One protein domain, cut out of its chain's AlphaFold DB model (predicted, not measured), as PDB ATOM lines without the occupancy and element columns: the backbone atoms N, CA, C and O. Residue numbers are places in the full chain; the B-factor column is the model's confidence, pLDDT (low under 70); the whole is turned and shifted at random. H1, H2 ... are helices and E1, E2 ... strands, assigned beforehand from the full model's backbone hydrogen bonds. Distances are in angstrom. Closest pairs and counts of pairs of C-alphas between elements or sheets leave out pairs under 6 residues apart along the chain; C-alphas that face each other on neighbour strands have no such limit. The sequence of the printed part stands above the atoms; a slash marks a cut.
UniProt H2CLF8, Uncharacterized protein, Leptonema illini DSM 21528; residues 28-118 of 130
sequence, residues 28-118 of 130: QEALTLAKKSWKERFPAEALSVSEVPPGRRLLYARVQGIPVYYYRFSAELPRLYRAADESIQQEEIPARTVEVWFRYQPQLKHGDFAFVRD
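AT A GLANCE: This is residues 28 to 118 of the 130 residues of an uncharacterized protein of Leptonema illini DSM 21528 (UniProt H2CLF8). A strongly twisted sheet of five antiparallel strands, E1, E2, E3, E6 and E7, curls round one helix, H1, and the small hairpin E4 and E5 lies at one far end of the elongated whole. The long strands E3 and E6 run side by side through the sheet. The printed part has 91 residues, with the order H1 E1 E2 E3 E4 E5 E6 E7, and its class is mixed, helices and strands. It is only just loose, close to compact, with a radius of gyration of the C-alphas of 15.0 A and spans of 48 by 26 by 23 A.

HOW THE PARTS SIT: Start at E3, residues 66 to 77, which bends by 58 degrees at residue 74. On one side of it find E2, residues 58 to 63, its hairpin partner at 135 degrees, with N 61 and O 68 2.9 A apart, and E1, residues 48 to 51, at 129 degrees, with N 50 and O 74 2.8 A apart. On the other side is E6, residues 96 to 105, at 159 degrees, with N 71 and O 102 2.8 A apart. E6 forms a hairpin with E7, residues 110 to 114, at 144 degrees; N 103 and O 112 are 2.8 A apart. H1, residues 28 to 41, is on this branched sheet; its closest C-alphas to E6 are Ala 34 and Phe 102, 6.2 A. In H1 every O i to N i+4 pair is within hydrogen-bond range. E3 runs on at 80 degrees into E4, residues 80 to 82, whose hairpin partner is E5, residues 88 to 90, at 141 degrees; N 81 and O 89 are 2.9 A apart. H1 is apart from E4 and E5.

IN THESE COORDINATES: Find C-alpha 28 at (-56.502, 38.460, 36.124), where H1 begins its 20.0 A. E3 measures 31.7 A from C-alpha 66 at (-33.832, 40.254, 38.315), and E6 28.2 A. E7 ends at C-alpha 114, (-42.225, 30.629, 28.376).

THE WHOLE: The C-alphas farthest apart, Gly 65 and Asp 85, are 48.2 A apart. The printed part has no cut, and no link is long. Look for pLDDT under 70 at residues 43 to 49, 53 to 56 and 114 to 118.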
ATOM      1  N   GLN A  28     -55.582  38.034  37.182       83.75
ATOM      2  CA  GLN A  28     -56.502  38.460  36.124       83.75
ATOM      3  C   GLN A  28     -55.850  39.409  35.102       83.75
ATOM      4  O   GLN A  28     -56.095  39.307  33.895       83.75
ATOM      5  N   GLU A  29     -55.000  40.328  35.563       85.38
ATOM      6  CA  GLU A  29     -54.224  41.201  34.677       85.38
ATOM      7  C   GLU A  29     -53.207  40.390  33.872       85.38
ATOM      8  O   GLU A  29     -53.107  40.563  32.656       85.38
ATOM      9  N   ALA A  30     -52.519  39.441  34.508       84.50
ATOM     10  CA  ALA A  30     -51.602  38.536  33.827       84.50
ATOM     11  C   ALA A  30     -52.316  37.665  32.783       84.50
ATOM     12  O   ALA A  30     -51.786  37.478  31.690       84.50
ATOM     13  N   LEU A  31     -53.536  37.194  33.062       84.50
ATOM     14  CA  LEU A  31     -54.357  36.468  32.088       84.50
ATOM     15  C   LEU A  31     -54.717  37.345  30.880       84.50
ATOM     16  O   LEU A  31     -54.685  36.886  29.737       84.50
ATOM     17  N   THR A  32     -55.040  38.617  31.120       86.12
ATOM     18  CA  THR A  32     -55.348  39.584  30.056       86.12
ATOM     19  C   THR A  32     -54.125  39.837  29.175       86.12
ATOM     20  O   THR A  32     -54.225  39.784  27.946       86.12
ATOM     21  N   LEU A  33     -52.959  40.043  29.793       84.88
ATOM     22  CA  LEU A  33     -51.686  40.194  29.091       84.88
ATOM     23  C   LEU A  33     -51.334  38.935  28.294       84.88
ATOM     24  O   LEU A  33     -51.019  39.041  27.113       84.88
ATOM     25  N   ALA A  34     -51.480  37.751  28.890       81.62
ATOM     26  CA  ALA A  34     -51.234  36.480  28.221       81.62
ATOM     27  C   ALA A  34     -52.112  36.321  26.970       81.62
ATOM     28  O   ALA A  34     -51.599  36.036  25.889       81.62
ATOM     29  N   LYS A  35     -53.423  36.580  27.065       82.19
ATOM     30  CA  LYS A  35     -54.332  36.523  25.904       82.19
ATOM     31  C   LYS A  35     -53.901  37.472  24.786       82.19
ATOM     32  O   LYS A  35     -53.924  37.079  23.620       82.19
ATOM     33  N   LYS A  36     -53.480  38.694  25.128       83.88
ATOM     34  CA  LYS A  36     -52.961  39.665  24.156       83.88
ATOM     35  C   LYS A  36     -51.675  39.158  23.492       83.88
ATOM     36  O   LYS A  36     -51.628  39.059  22.269       83.88
ATOM     37  N   SER A  37     -50.678  38.767  24.284       81.69
ATOM     38  CA  SER A  37     -49.402  38.238  23.788       81.69
ATOM     39  C   SER A  37     -49.575  36.973  22.942       81.69
ATOM     40  O   SER A  37     -48.757  36.702  22.067       81.69
ATOM     41  N   TRP A  38     -50.629  36.184  23.183       79.12
ATOM     42  CA  TRP A  38     -50.874  34.946  22.443       79.12
ATOM     43  C   TRP A  38     -51.282  35.270  21.013       79.12
ATOM     44  O   TRP A  38     -50.695  34.737  20.078       79.12
ATOM     45  N   LYS A  39     -52.233  36.200  20.855       78.94
ATOM     46  CA  LYS A  39     -52.706  36.673  19.547       78.94
ATOM     47  C   LYS A  39     -51.598  37.311  18.712       78.94
ATOM     48  O   LYS A  39     -51.590  37.163  17.498       78.94
ATOM     49  N   GLU A  40     -50.661  38.004  19.355       81.38
ATOM     50  CA  GLU A  40     -49.510  38.610  18.671       81.38
ATOM     51  C   GLU A  40     -48.492  37.562  18.191       81.38
ATOM     52  O   GLU A  40     -47.809  37.781  17.192       81.38
ATOM     53  N   ARG A  41     -48.365  36.429  18.899       76.12
ATOM     54  CA  ARG A  41     -47.270  35.470  18.693       76.12
ATOM     55  C   ARG A  41     -47.668  34.195  17.960       76.12
ATOM     56  O   ARG A  41     -46.822  33.601  17.292       76.12
ATOM     57  N   PHE A  42     -48.907  33.740  18.112       70.38
ATOM     58  CA  PHE A  42     -49.360  32.464  17.577       70.38
ATOM     59  C   PHE A  42     -50.508  32.675  16.587       70.38
ATOM     60  O   PHE A  42     -51.488  33.334  16.925       70.38
ATOM     61  N   PRO A  43     -50.429  32.080  15.384       64.00
ATOM     62  CA  PRO A  43     -51.481  32.206  14.376       64.00
ATOM     63  C   PRO A  43     -52.774  31.479  14.774       64.00
ATOM     64  O   PRO A  43     -53.840  31.779  14.249       64.00
ATOM     65  N   ALA A  44     -52.683  30.520  15.696       67.88
ATOM     66  CA  ALA A  44     -53.819  29.776  16.214       67.88
ATOM     67  C   ALA A  44     -54.357  30.454  17.475       67.88
ATOM     68  O   ALA A  44     -53.640  30.550  18.478       67.88
ATOM     69  N   GLU A  45     -55.618  30.885  17.455       67.25
ATOM     70  CA  GLU A  45     -56.278  31.332  18.678       67.25
ATOM     71  C   GLU A  45     -56.439  30.146  19.641       67.25
ATOM     72  O   GLU A  45     -56.853  29.051  19.251       67.25
ATOM     73  N   ALA A  46     -56.090  30.352  20.911       64.06
ATOM     74  CA  ALA A  46     -56.474  29.413  21.953       64.06
ATOM     75  C   ALA A  46     -58.001  29.443  22.100       64.06
ATOM     76  O   ALA A  46     -58.586  30.520  22.215       64.06
ATOM     77  N   LEU A  47     -58.634  28.270  22.121       58.19
ATOM     78  CA  LEU A  47     -60.080  28.119  22.305       58.19
ATOM     79  C   LEU A  47     -60.506  28.643  23.677       58.19
ATOM     80  O   LEU A  47     -61.547  29.279  23.818       58.19
ATOM     81  N   SER A  48     -59.661  28.430  24.685       68.38
ATOM     82  CA  SER A  48     -59.814  29.027  26.002       68.38
ATOM     83  C   SER A  48     -58.461  29.147  26.704       68.38
ATOM     84  O   SER A  48     -57.534  28.387  26.431       68.38
ATOM     85  N   VAL A  49     -58.338  30.132  27.598       67.31
ATOM     86  CA  VAL A  49     -57.259  30.210  28.593       67.31
ATOM     87  C   VAL A  49     -57.925  30.428  29.942       67.31
ATOM     88  O   VAL A  49     -58.647  31.418  30.112       67.31
ATOM     89  N   SER A  50     -57.722  29.498  30.870       70.44
ATOM     90  CA  SER A  50     -58.410  29.431  32.156       70.44
ATOM     91  C   SER A  50     -57.442  29.328  33.335       70.44
ATOM     92  O   SER A  50     -56.241  29.070  33.190       70.44
ATOM     93  N   GLU A  51     -57.971  29.600  34.528       71.44
ATOM     94  CA  GLU A  51     -57.196  29.532  35.761       71.44
ATOM     95  C   GLU A  51     -56.855  28.086  36.144       71.44
ATOM     96  O   GLU A  51     -57.652  27.171  35.952       71.44
ATOM     97  N   VAL A  52     -55.694  27.889  36.767       70.12
ATOM     98  CA  VAL A  52     -55.309  26.614  37.396       70.12
ATOM     99  C   VAL A  52     -55.650  26.625  38.897       70.12
ATOM    100  O   VAL A  52     -56.007  27.678  39.430       70.12
ATOM    101  N   PRO A  53     -55.559  25.502  39.637       68.31
ATOM    102  CA  PRO A  53     -55.827  25.492  41.078       68.31
ATOM    103  C   PRO A  53     -54.954  26.492  41.876       68.31
ATOM    104  O   PRO A  53     -53.769  26.628  41.556       68.31
ATOM    105  N   PRO A  54     -55.506  27.162  42.913       64.06
ATOM    106  CA  PRO A  54     -54.906  28.317  43.598       64.06
ATOM    107  C   PRO A  54     -53.455  28.151  44.053       64.06
ATOM    108  O   PRO A  54     -52.618  28.977  43.708       64.06
ATOM    109  N   GLY A  55     -53.117  27.047  44.724       64.50
ATOM    110  CA  GLY A  55     -51.786  26.844  45.318       64.50
ATOM    111  C   GLY A  55     -50.630  26.645  44.330       64.50
ATOM    112  O   GLY A  55     -49.514  26.356  44.749       64.50
ATOM    113  N   ARG A  56     -50.888  26.728  43.018       69.25
ATOM    114  CA  ARG A  56     -49.877  26.575  41.962       69.25
ATOM    115  C   ARG A  56     -50.093  27.557  40.806       69.25
ATOM    116  O   ARG A  56     -49.930  27.199  39.645       69.25
ATOM    117  N   ARG A  57     -50.546  28.776  41.093       78.31
ATOM    118  CA  ARG A  57     -50.857  29.790  40.067       78.31
ATOM    119  C   ARG A  57     -49.678  30.676  39.703       78.31
ATOM    120  O   ARG A  57     -49.556  31.067  38.545       78.31
ATOM    121  N   LEU A  58     -48.841  31.000  40.684       82.31
ATOM    122  CA  LEU A  58     -47.795  32.001  40.550       82.31
ATOM    123  C   LEU A  58     -46.482  31.481  41.125       82.31
ATOM    124  O   LEU A  58     -46.376  31.176  42.312       82.31
ATOM    125  N   LEU A  59     -45.465  31.405  40.277       83.38
ATOM    126  CA  LEU A  59     -44.115  31.037  40.671       83.38
ATOM    127  C   LEU A  59     -43.211  32.265  40.589       83.38
ATOM    128  O   LEU A  59     -43.095  32.898  39.540       83.38
ATOM    129  N   TYR A  60     -42.534  32.580  41.688       83.62
ATOM    130  CA  TYR A  60     -41.506  33.613  41.715       83.62
ATOM    131  C   TYR A  60     -40.127  33.015  41.445       83.62
ATOM    132  O   TYR A  60     -39.776  31.967  41.993       83.62
ATOM    133  N   ALA A  61     -39.322  33.721  40.657       81.31
ATOM    134  CA  ALA A  61     -37.917  33.414  40.451       81.31
ATOM    135  C   ALA A  61     -37.074  34.689  40.372       81.31
ATOM    136  O   ALA A  61     -37.582  35.791  40.157       81.31
ATOM    137  N   ARG A  62     -35.754  34.518  40.457       79.69
ATOM    138  CA  ARG A  62     -34.784  35.524  40.020       79.69
ATOM    139  C   ARG A  62     -33.993  34.988  38.840       79.69
ATOM    140  O   ARG A  62     -33.387  33.927  38.938       79.69
ATOM    141  N   VAL A  63     -33.983  35.718  37.731       77.12
ATOM    142  CA  VAL A  63     -33.160  35.406  36.556       77.12
ATOM    143  C   VAL A  63     -32.057  36.451  36.494       77.12
ATOM    144  O   VAL A  63     -32.347  37.630  36.339       77.12
ATOM    145  N   GLN A  64     -30.800  36.035  36.688       79.44
ATOM    146  CA  GLN A  64     -29.647  36.951  36.770       79.44
ATOM    147  C   GLN A  64     -29.838  38.069  37.820       79.44
ATOM    148  O   GLN A  64     -29.476  39.220  37.606       79.44
ATOM    149  N   GLY A  65     -30.455  37.733  38.960       77.00
ATOM    150  CA  GLY A  65     -30.753  38.681  40.044       77.00
ATOM    151  C   GLY A  65     -32.010  39.536  39.836       77.00
ATOM    152  O   GLY A  65     -32.448  40.194  40.776       77.00
ATOM    153  N   ILE A  66     -32.634  39.482  38.657       79.81
ATOM    154  CA  ILE A  66     -33.832  40.254  38.315       79.81
ATOM    155  C   ILE A  66     -35.087  39.450  38.687       79.81
ATOM    156  O   ILE A  66     -35.164  38.273  38.320       79.81
ATOM    157  N   PRO A  67     -36.070  40.025  39.406       81.50
ATOM    158  CA  PRO A  67     -37.273  39.299  39.782       81.50
ATOM    159  C   PRO A  67     -38.178  39.049  38.576       81.50
ATOM    160  O   PRO A  67     -38.452  39.944  37.779       81.50
ATOM    161  N   VAL A  68     -38.662  37.815  38.473       84.50
ATOM    162  CA  VAL A  68     -39.512  37.328  37.390       84.50
ATOM    163  C   VAL A  68     -40.654  36.511  37.984       84.50
ATOM    164  O   VAL A  68     -40.449  35.723  38.910       84.50
ATOM    165  N   TYR A  69     -41.847  36.676  37.426       86.06
ATOM    166  CA  TYR A  69     -43.062  36.003  37.866       86.06
ATOM    167  C   TYR A  69     -43.592  35.114  36.749       86.06
ATOM    168  O   TYR A  69     -43.719  35.564  35.616       86.06
ATOM    169  N   TYR A  70     -43.905  33.864  37.053       86.44
ATOM    170  CA  TYR A  70     -44.469  32.919  36.099       86.44
ATOM    171  C   TYR A  70     -45.901  32.599  36.511       86.44
ATOM    172  O   TYR A  70     -46.130  31.978  37.549       86.44
ATOM    173  N   TYR A  71     -46.851  33.032  35.692       86.50
ATOM    174  CA  TYR A  71     -48.269  32.745  35.849       86.50
ATOM    175  C   TYR A  71     -48.590  31.480  35.076       86.50
ATOM    176  O   TYR A  71     -48.321  31.391  33.876       86.50
ATOM    177  N   ARG A  72     -49.148  30.497  35.770       85.25
ATOM    178  CA  ARG A  72     -49.515  29.213  35.191       85.25
ATOM    179  C   ARG A  72     -50.968  29.247  34.764       85.25
ATOM    180  O   ARG A  72     -51.834  29.477  35.595       85.25
ATOM    181  N   PHE A  73     -51.240  28.974  33.500       84.06
ATOM    182  CA  PHE A  73     -52.577  28.901  32.928       84.06
ATOM    183  C   PHE A  73     -52.819  27.530  32.302       84.06
ATOM    184  O   PHE A  73     -51.884  26.800  31.972       84.06
ATOM    185  N   SER A  74     -54.089  27.203  32.105       81.62
ATOM    186  CA  SER A  74     -54.506  26.109  31.235       81.62
ATOM    187  C   SER A  74     -55.001  26.705  29.925       81.62
ATOM    188  O   SER A  74     -55.786  27.651  29.963       81.62
ATOM    189  N   ALA A  75     -54.549  26.198  28.780       79.88
ATOM    190  CA  ALA A  75     -55.038  26.626  27.475       79.88
ATOM    191  C   ALA A  75     -55.594  25.445  26.682       79.88
ATOM    192  O   ALA A  75     -54.946  24.406  26.564       79.88
ATOM    193  N   GLU A  76     -56.773  25.611  26.098       81.81
ATOM    194  CA  GLU A  76     -57.316  24.666  25.128       81.81
ATOM    195  C   GLU A  76     -56.914  25.101  23.729       81.81
ATOM    196  O   GLU A  76     -57.217  26.214  23.299       81.81
ATOM    197  N   LEU A  77     -56.221  24.225  23.013       79.81
ATOM    198  CA  LEU A  77     -55.733  24.498  21.671       79.81
ATOM    199  C   LEU A  77     -56.367  23.531  20.675       79.81
ATOM    200  O   LEU A  77     -56.451  22.329  20.969       79.81
ATOM    201  N   PRO A  78     -56.748  24.015  19.480       75.25
ATOM    202  CA  PRO A  78     -57.097  23.116  18.399       75.25
ATOM    203  C   PRO A  78     -55.871  22.270  18.045       75.25
ATOM    204  O   PRO A  78     -54.719  22.716  18.136       75.25
ATOM    205  N   ARG A  79     -56.108  21.021  17.649       78.00
ATOM    206  CA  ARG A  79     -55.057  20.196  17.061       78.00
ATOM    207  C   ARG A  79     -54.928  20.601  15.606       78.00
ATOM    208  O   ARG A  79     -55.902  20.551  14.865       78.00
ATOM    209  N   LEU A  80     -53.743  21.071  15.244       80.69
ATOM    210  CA  LEU A  80     -53.444  21.509  13.892       80.69
ATOM    211  C   LEU A  80     -52.532  20.489  13.229       80.69
ATOM    212  O   LEU A  80     -51.558  20.042  13.841       80.69
ATOM    213  N   TYR A  81     -52.819  20.183  11.974       80.19
ATOM    214  CA  TYR A  81     -51.977  19.362  11.124       80.19
ATOM    215  C   TYR A  81     -51.653  20.114   9.836       80.19
ATOM    216  O   TYR A  81     -52.361  21.036   9.425       80.19
ATOM    217  N   ARG A  82     -50.534  19.737   9.219       82.31
ATOM    218  CA  ARG A  82     -50.162  20.222   7.892       82.31
ATOM    219  C   ARG A  82     -50.711  19.234   6.870       82.31
ATOM    220  O   ARG A  82     -50.322  18.067   6.890       82.31
ATOM    221  N   ALA A  83     -51.627  19.691   6.026       85.06
ATOM    222  CA  ALA A  83     -52.190  18.893   4.947       85.06
ATOM    223  C   ALA A  83     -51.182  18.720   3.791       85.06
ATOM    224  O   ALA A  83     -50.114  19.335   3.773       85.06
ATOM    225  N   ALA A  84     -51.512  17.856   2.827       88.69
ATOM    226  CA  ALA A  84     -50.644  17.549   1.684       88.69
ATOM    227  C   ALA A  84     -50.378  18.761   0.770       88.69
ATOM    228  O   ALA A  84     -49.366  18.795   0.080       88.69
ATOM    229  N   ASP A  85     -51.264  19.757   0.793       91.00
ATOM    230  CA  ASP A  85     -51.139  21.038   0.090       91.00
ATOM    231  C   ASP A  85     -50.378  22.102   0.908       91.00
ATOM    232  O   ASP A  85     -50.445  23.291   0.610       91.00
ATOM    233  N   GLU A  86     -49.689  21.676   1.971       81.12
ATOM    234  CA  GLU A  86     -48.980  22.506   2.946       81.12
ATOM    235  C   GLU A  86     -49.857  23.465   3.766       81.12
ATOM    236  O   GLU A  86     -49.320  24.183   4.622       81.12
ATOM    237  N   SER A  87     -51.182  23.445   3.586       83.44
ATOM    238  CA  SER A  87     -52.104  24.240   4.392       83.44
ATOM    239  C   SER A  87     -52.145  23.742   5.840       83.44
ATOM    240  O   SER A  87     -51.955  22.557   6.131       83.44
ATOM    241  N   ILE A  88     -52.369  24.667   6.778       79.06
ATOM    242  CA  ILE A  88     -52.598  24.333   8.187       79.06
ATOM    243  C   ILE A  88     -54.098  24.138   8.382       79.06
ATOM    244  O   ILE A  88     -54.869  25.080   8.206       79.06
ATOM    245  N   GLN A  89     -54.496  22.926   8.759       80.25
ATOM    246  CA  GLN A  89     -55.889  22.556   8.992       80.25
ATOM    247  C   GLN A  89     -56.096  22.093  10.434       80.25
ATOM    248  O   GLN A  89     -55.165  21.639  11.100       80.25
ATOM    249  N   GLN A  90     -57.326  22.229  10.923       77.00
ATOM    250  CA  GLN A  90     -57.729  21.771  12.248       77.00
ATOM    251  C   GLN A  90     -58.268  20.338  12.168       77.00
ATOM    252  O   GLN A  90     -59.080  20.029  11.301       77.00
ATOM    253  N   GLU A  91     -57.824  19.465  13.071       75.38
ATOM    254  CA  GLU A  91     -58.380  18.118  13.208       75.38
ATOM    255  C   GLU A  91     -59.803  18.174  13.789       75.38
ATOM    256  O   GLU A  91     -60.071  18.928  14.728       75.38
ATOM    257  N   GLU A  92     -60.693  17.295  13.321       75.19
ATOM    258  CA  GLU A  92     -62.018  17.044  13.919       75.19
ATOM    259  C   GLU A  92     -61.930  16.190  15.205       75.19
ATOM    260  O   GLU A  92     -62.789  15.365  15.510       75.19
ATOM    261  N   ILE A  93     -60.849  16.356  15.966       74.25
ATOM    262  CA  ILE A  93     -60.579  15.663  17.228       74.25
ATOM    263  C   ILE A  93     -60.701  16.693  18.361       74.25
ATOM    264  O   ILE A  93     -60.377  17.866  18.148       74.25
ATOM    265  N   PRO A  94     -61.139  16.298  19.576       73.25
ATOM    266  CA  PRO A  94     -61.233  17.218  20.700       73.25
ATOM    267  C   PRO A  94     -59.950  18.022  20.928       73.25
ATOM    268  O   PRO A  94     -58.826  17.509  20.819       73.25
ATOM    269  N   ALA A  95     -60.152  19.294  21.278       75.88
ATOM    270  CA  ALA A  95     -59.089  20.213  21.645       75.88
ATOM    271  C   ALA A  95     -58.162  19.591  22.692       75.88
ATOM    272  O   ALA A  95     -58.585  18.826  23.562       75.88
ATOM    273  N   ARG A  96     -56.875  19.927  22.614       77.25
ATOM    274  CA  ARG A  96     -55.925  19.522  23.648       77.25
ATOM    275  C   ARG A  96     -55.817  20.618  24.693       77.25
ATOM    276  O   ARG A  96     -55.604  21.780  24.354       77.25
ATOM    277  N   THR A  97     -55.894  20.231  25.954       78.56
ATOM    278  CA  THR A  97     -55.526  21.102  27.064       78.56
ATOM    279  C   THR A  97     -54.013  21.049  27.246       78.56
ATOM    280  O   THR A  97     -53.433  19.966  27.341       78.56
ATOM    281  N   VAL A  98     -53.364  22.207  27.272       77.06
ATOM    282  CA  VAL A  98     -51.935  22.343  27.557       77.06
ATOM    283  C   VAL A  98     -51.729  23.287  28.730       77.06
ATOM    284  O   VAL A  98     -52.440  24.281  28.883       77.06
ATOM    285  N   GLU A  99     -50.735  22.982  29.553       79.62
ATOM    286  CA  GLU A  99     -50.258  23.924  30.556       79.62
ATOM    287  C   GLU A  99     -49.412  24.999  29.873       79.62
ATOM    288  O   GLU A  99     -48.574  24.708  29.013       79.62
ATOM    289  N   VAL A 100     -49.653  26.254  30.237       80.00
ATOM    290  CA  VAL A 100     -48.993  27.414  29.649       80.00
ATOM    291  C   VAL A 100     -48.442  28.290  30.755       80.00
ATOM    292  O   VAL A 100     -49.140  28.598  31.717       80.00
ATOM    293  N   TRP A 101     -47.207  28.751  30.585       85.38
ATOM    294  CA  TRP A 101     -46.570  29.656  31.528       85.38
ATOM    295  C   TRP A 101     -46.347  31.020  30.888       85.38
ATOM    296  O   TRP A 101     -45.646  31.158  29.883       85.38
ATOM    297  N   PHE A 102     -46.952  32.040  31.483       85.19
ATOM    298  CA  PHE A 102     -46.737  33.429  31.112       85.19
ATOM    299  C   PHE A 102     -45.728  34.048  32.069       85.19
ATOM    300  O   PHE A 102     -45.975  34.176  33.269       85.19
ATOM    301  N   ARG A 103     -44.569  34.413  31.536       86.94
ATOM    302  CA  ARG A 103     -43.496  35.042  32.287       86.94
ATOM    303  C   ARG A 103     -43.687  36.550  32.245       86.94
ATOM    304  O   ARG A 103     -43.736  37.128  31.171       86.94
ATOM    305  N   TYR A 104     -43.741  37.189  33.404       86.19
ATOM    306  CA  TYR A 104     -43.804  38.635  33.556       86.19
ATOM    307  C   TYR A 104     -42.519  39.172  34.188       86.19
ATOM    308  O   TYR A 104     -42.055  38.670  35.218       86.19
ATOM    309  N   GLN A 105     -41.961  40.210  33.569       85.69
ATOM    310  CA  GLN A 105     -40.781  40.934  34.034       85.69
ATOM    311  C   GLN A 105     -41.211  42.356  34.421       85.69
ATOM    312  O   GLN A 105     -41.390  43.195  33.530       85.69
ATOM    313  N   PRO A 106     -41.393  42.652  35.723       81.94
ATOM    314  CA  PRO A 106     -41.924  43.939  36.173       81.94
ATOM    315  C   PRO A 106     -41.112  45.146  35.692       81.94
ATOM    316  O   PRO A 106     -41.690  46.147  35.274       81.94
ATOM    317  N   GLN A 107     -39.789  44.996  35.614       81.69
ATOM    318  CA  GLN A 107     -38.854  46.058  35.220       81.69
ATOM    319  C   GLN A 107     -39.057  46.480  33.764       81.69
ATOM    320  O   GLN A 107     -38.812  47.624  33.394       81.69
ATOM    321  N   LEU A 108     -39.506  45.542  32.927       80.62
ATOM    322  CA  LEU A 108     -39.792  45.777  31.515       80.62
ATOM    323  C   LEU A 108     -41.276  46.073  31.275       80.62
ATOM    324  O   LEU A 108     -41.651  46.413  30.156       80.62
ATOM    325  N   LYS A 109     -42.128  45.905  32.299       79.00
ATOM    326  CA  LYS A 109     -43.596  45.899  32.193       79.00
ATOM    327  C   LYS A 109     -44.089  45.054  31.016       79.00
ATOM    328  O   LYS A 109     -45.078  45.379  30.361       79.00
ATOM    329  N   HIS A 110     -43.373  43.969  30.750       78.31
ATOM    330  CA  HIS A 110     -43.566  43.112  29.594       78.31
ATOM    331  C   HIS A 110     -43.649  41.659  30.044       78.31
ATOM    332  O   HIS A 110     -43.117  41.286  31.095       78.31
ATOM    333  N   GLY A 111     -44.320  40.839  29.241       79.44
ATOM    334  CA  GLY A 111     -44.359  39.410  29.466       79.44
ATOM    335  C   GLY A 111     -44.461  38.622  28.176       79.44
ATOM    336  O   GLY A 111     -44.927  39.119  27.151       79.44
ATOM    337  N   ASP A 112     -43.989  37.389  28.243       80.62
ATOM    338  CA  ASP A 112     -43.915  36.466  27.129       80.62
ATOM    339  C   ASP A 112     -44.302  35.048  27.554       80.62
ATOM    340  O   ASP A 112     -44.289  34.683  28.732       80.62
ATOM    341  N   PHE A 113     -44.669  34.228  26.572       77.25
ATOM    342  CA  PHE A 113     -44.878  32.809  26.813       77.25
ATOM    343  C   PHE A 113     -43.539  32.111  26.957       77.25
ATOM    344  O   PHE A 113     -42.737  32.074  26.022       77.25
ATOM    345  N   ALA A 114     -43.331  31.520  28.125       69.19
ATOM    346  CA  ALA A 114     -42.225  30.629  28.376       69.19
ATOM    347  C   ALA A 114     -42.773  29.199  28.330       69.19
ATOM    348  O   ALA A 114     -43.648  28.835  29.108       69.19
ATOM    349  N   PHE A 115     -42.274  28.366  27.417       60.78
ATOM    350  CA  PHE A 115     -42.542  26.928  27.471       60.78
ATOM    351  C   PHE A 115     -41.681  26.337  28.580       60.78
ATOM    352  O   PHE A 115     -40.561  25.879  28.364       60.78
ATOM    353  N   VAL A 116     -42.188  26.448  29.799       55.19
ATOM    354  CA  VAL A 116     -41.547  25.918  30.990       55.19
ATOM    355  C   VAL A 116     -42.084  24.512  31.204       55.19
ATOM    356  O   VAL A 116     -43.286  24.329  31.360       55.19
ATOM    357  N   ARG A 117     -41.200  23.514  31.184       51.78
ATOM    358  CA  ARG A 117     -41.512  22.218  31.782       51.78
ATOM    359  C   ARG A 117     -41.131  22.277  33.253       51.78
ATOM    360  O   ARG A 117     -39.996  22.648  33.554       51.78
ATOM    361  N   ASP A 118     -42.048  21.882  34.131       51.66
ATOM    362  CA  ASP A 118     -41.834  21.829  35.584       51.66
ATOM    363  C   ASP A 118     -40.554  21.066  35.982       51.66
ATOM    364  O   ASP A 118     -39.923  21.403  36.981       51.66
TER     365      ASP A 118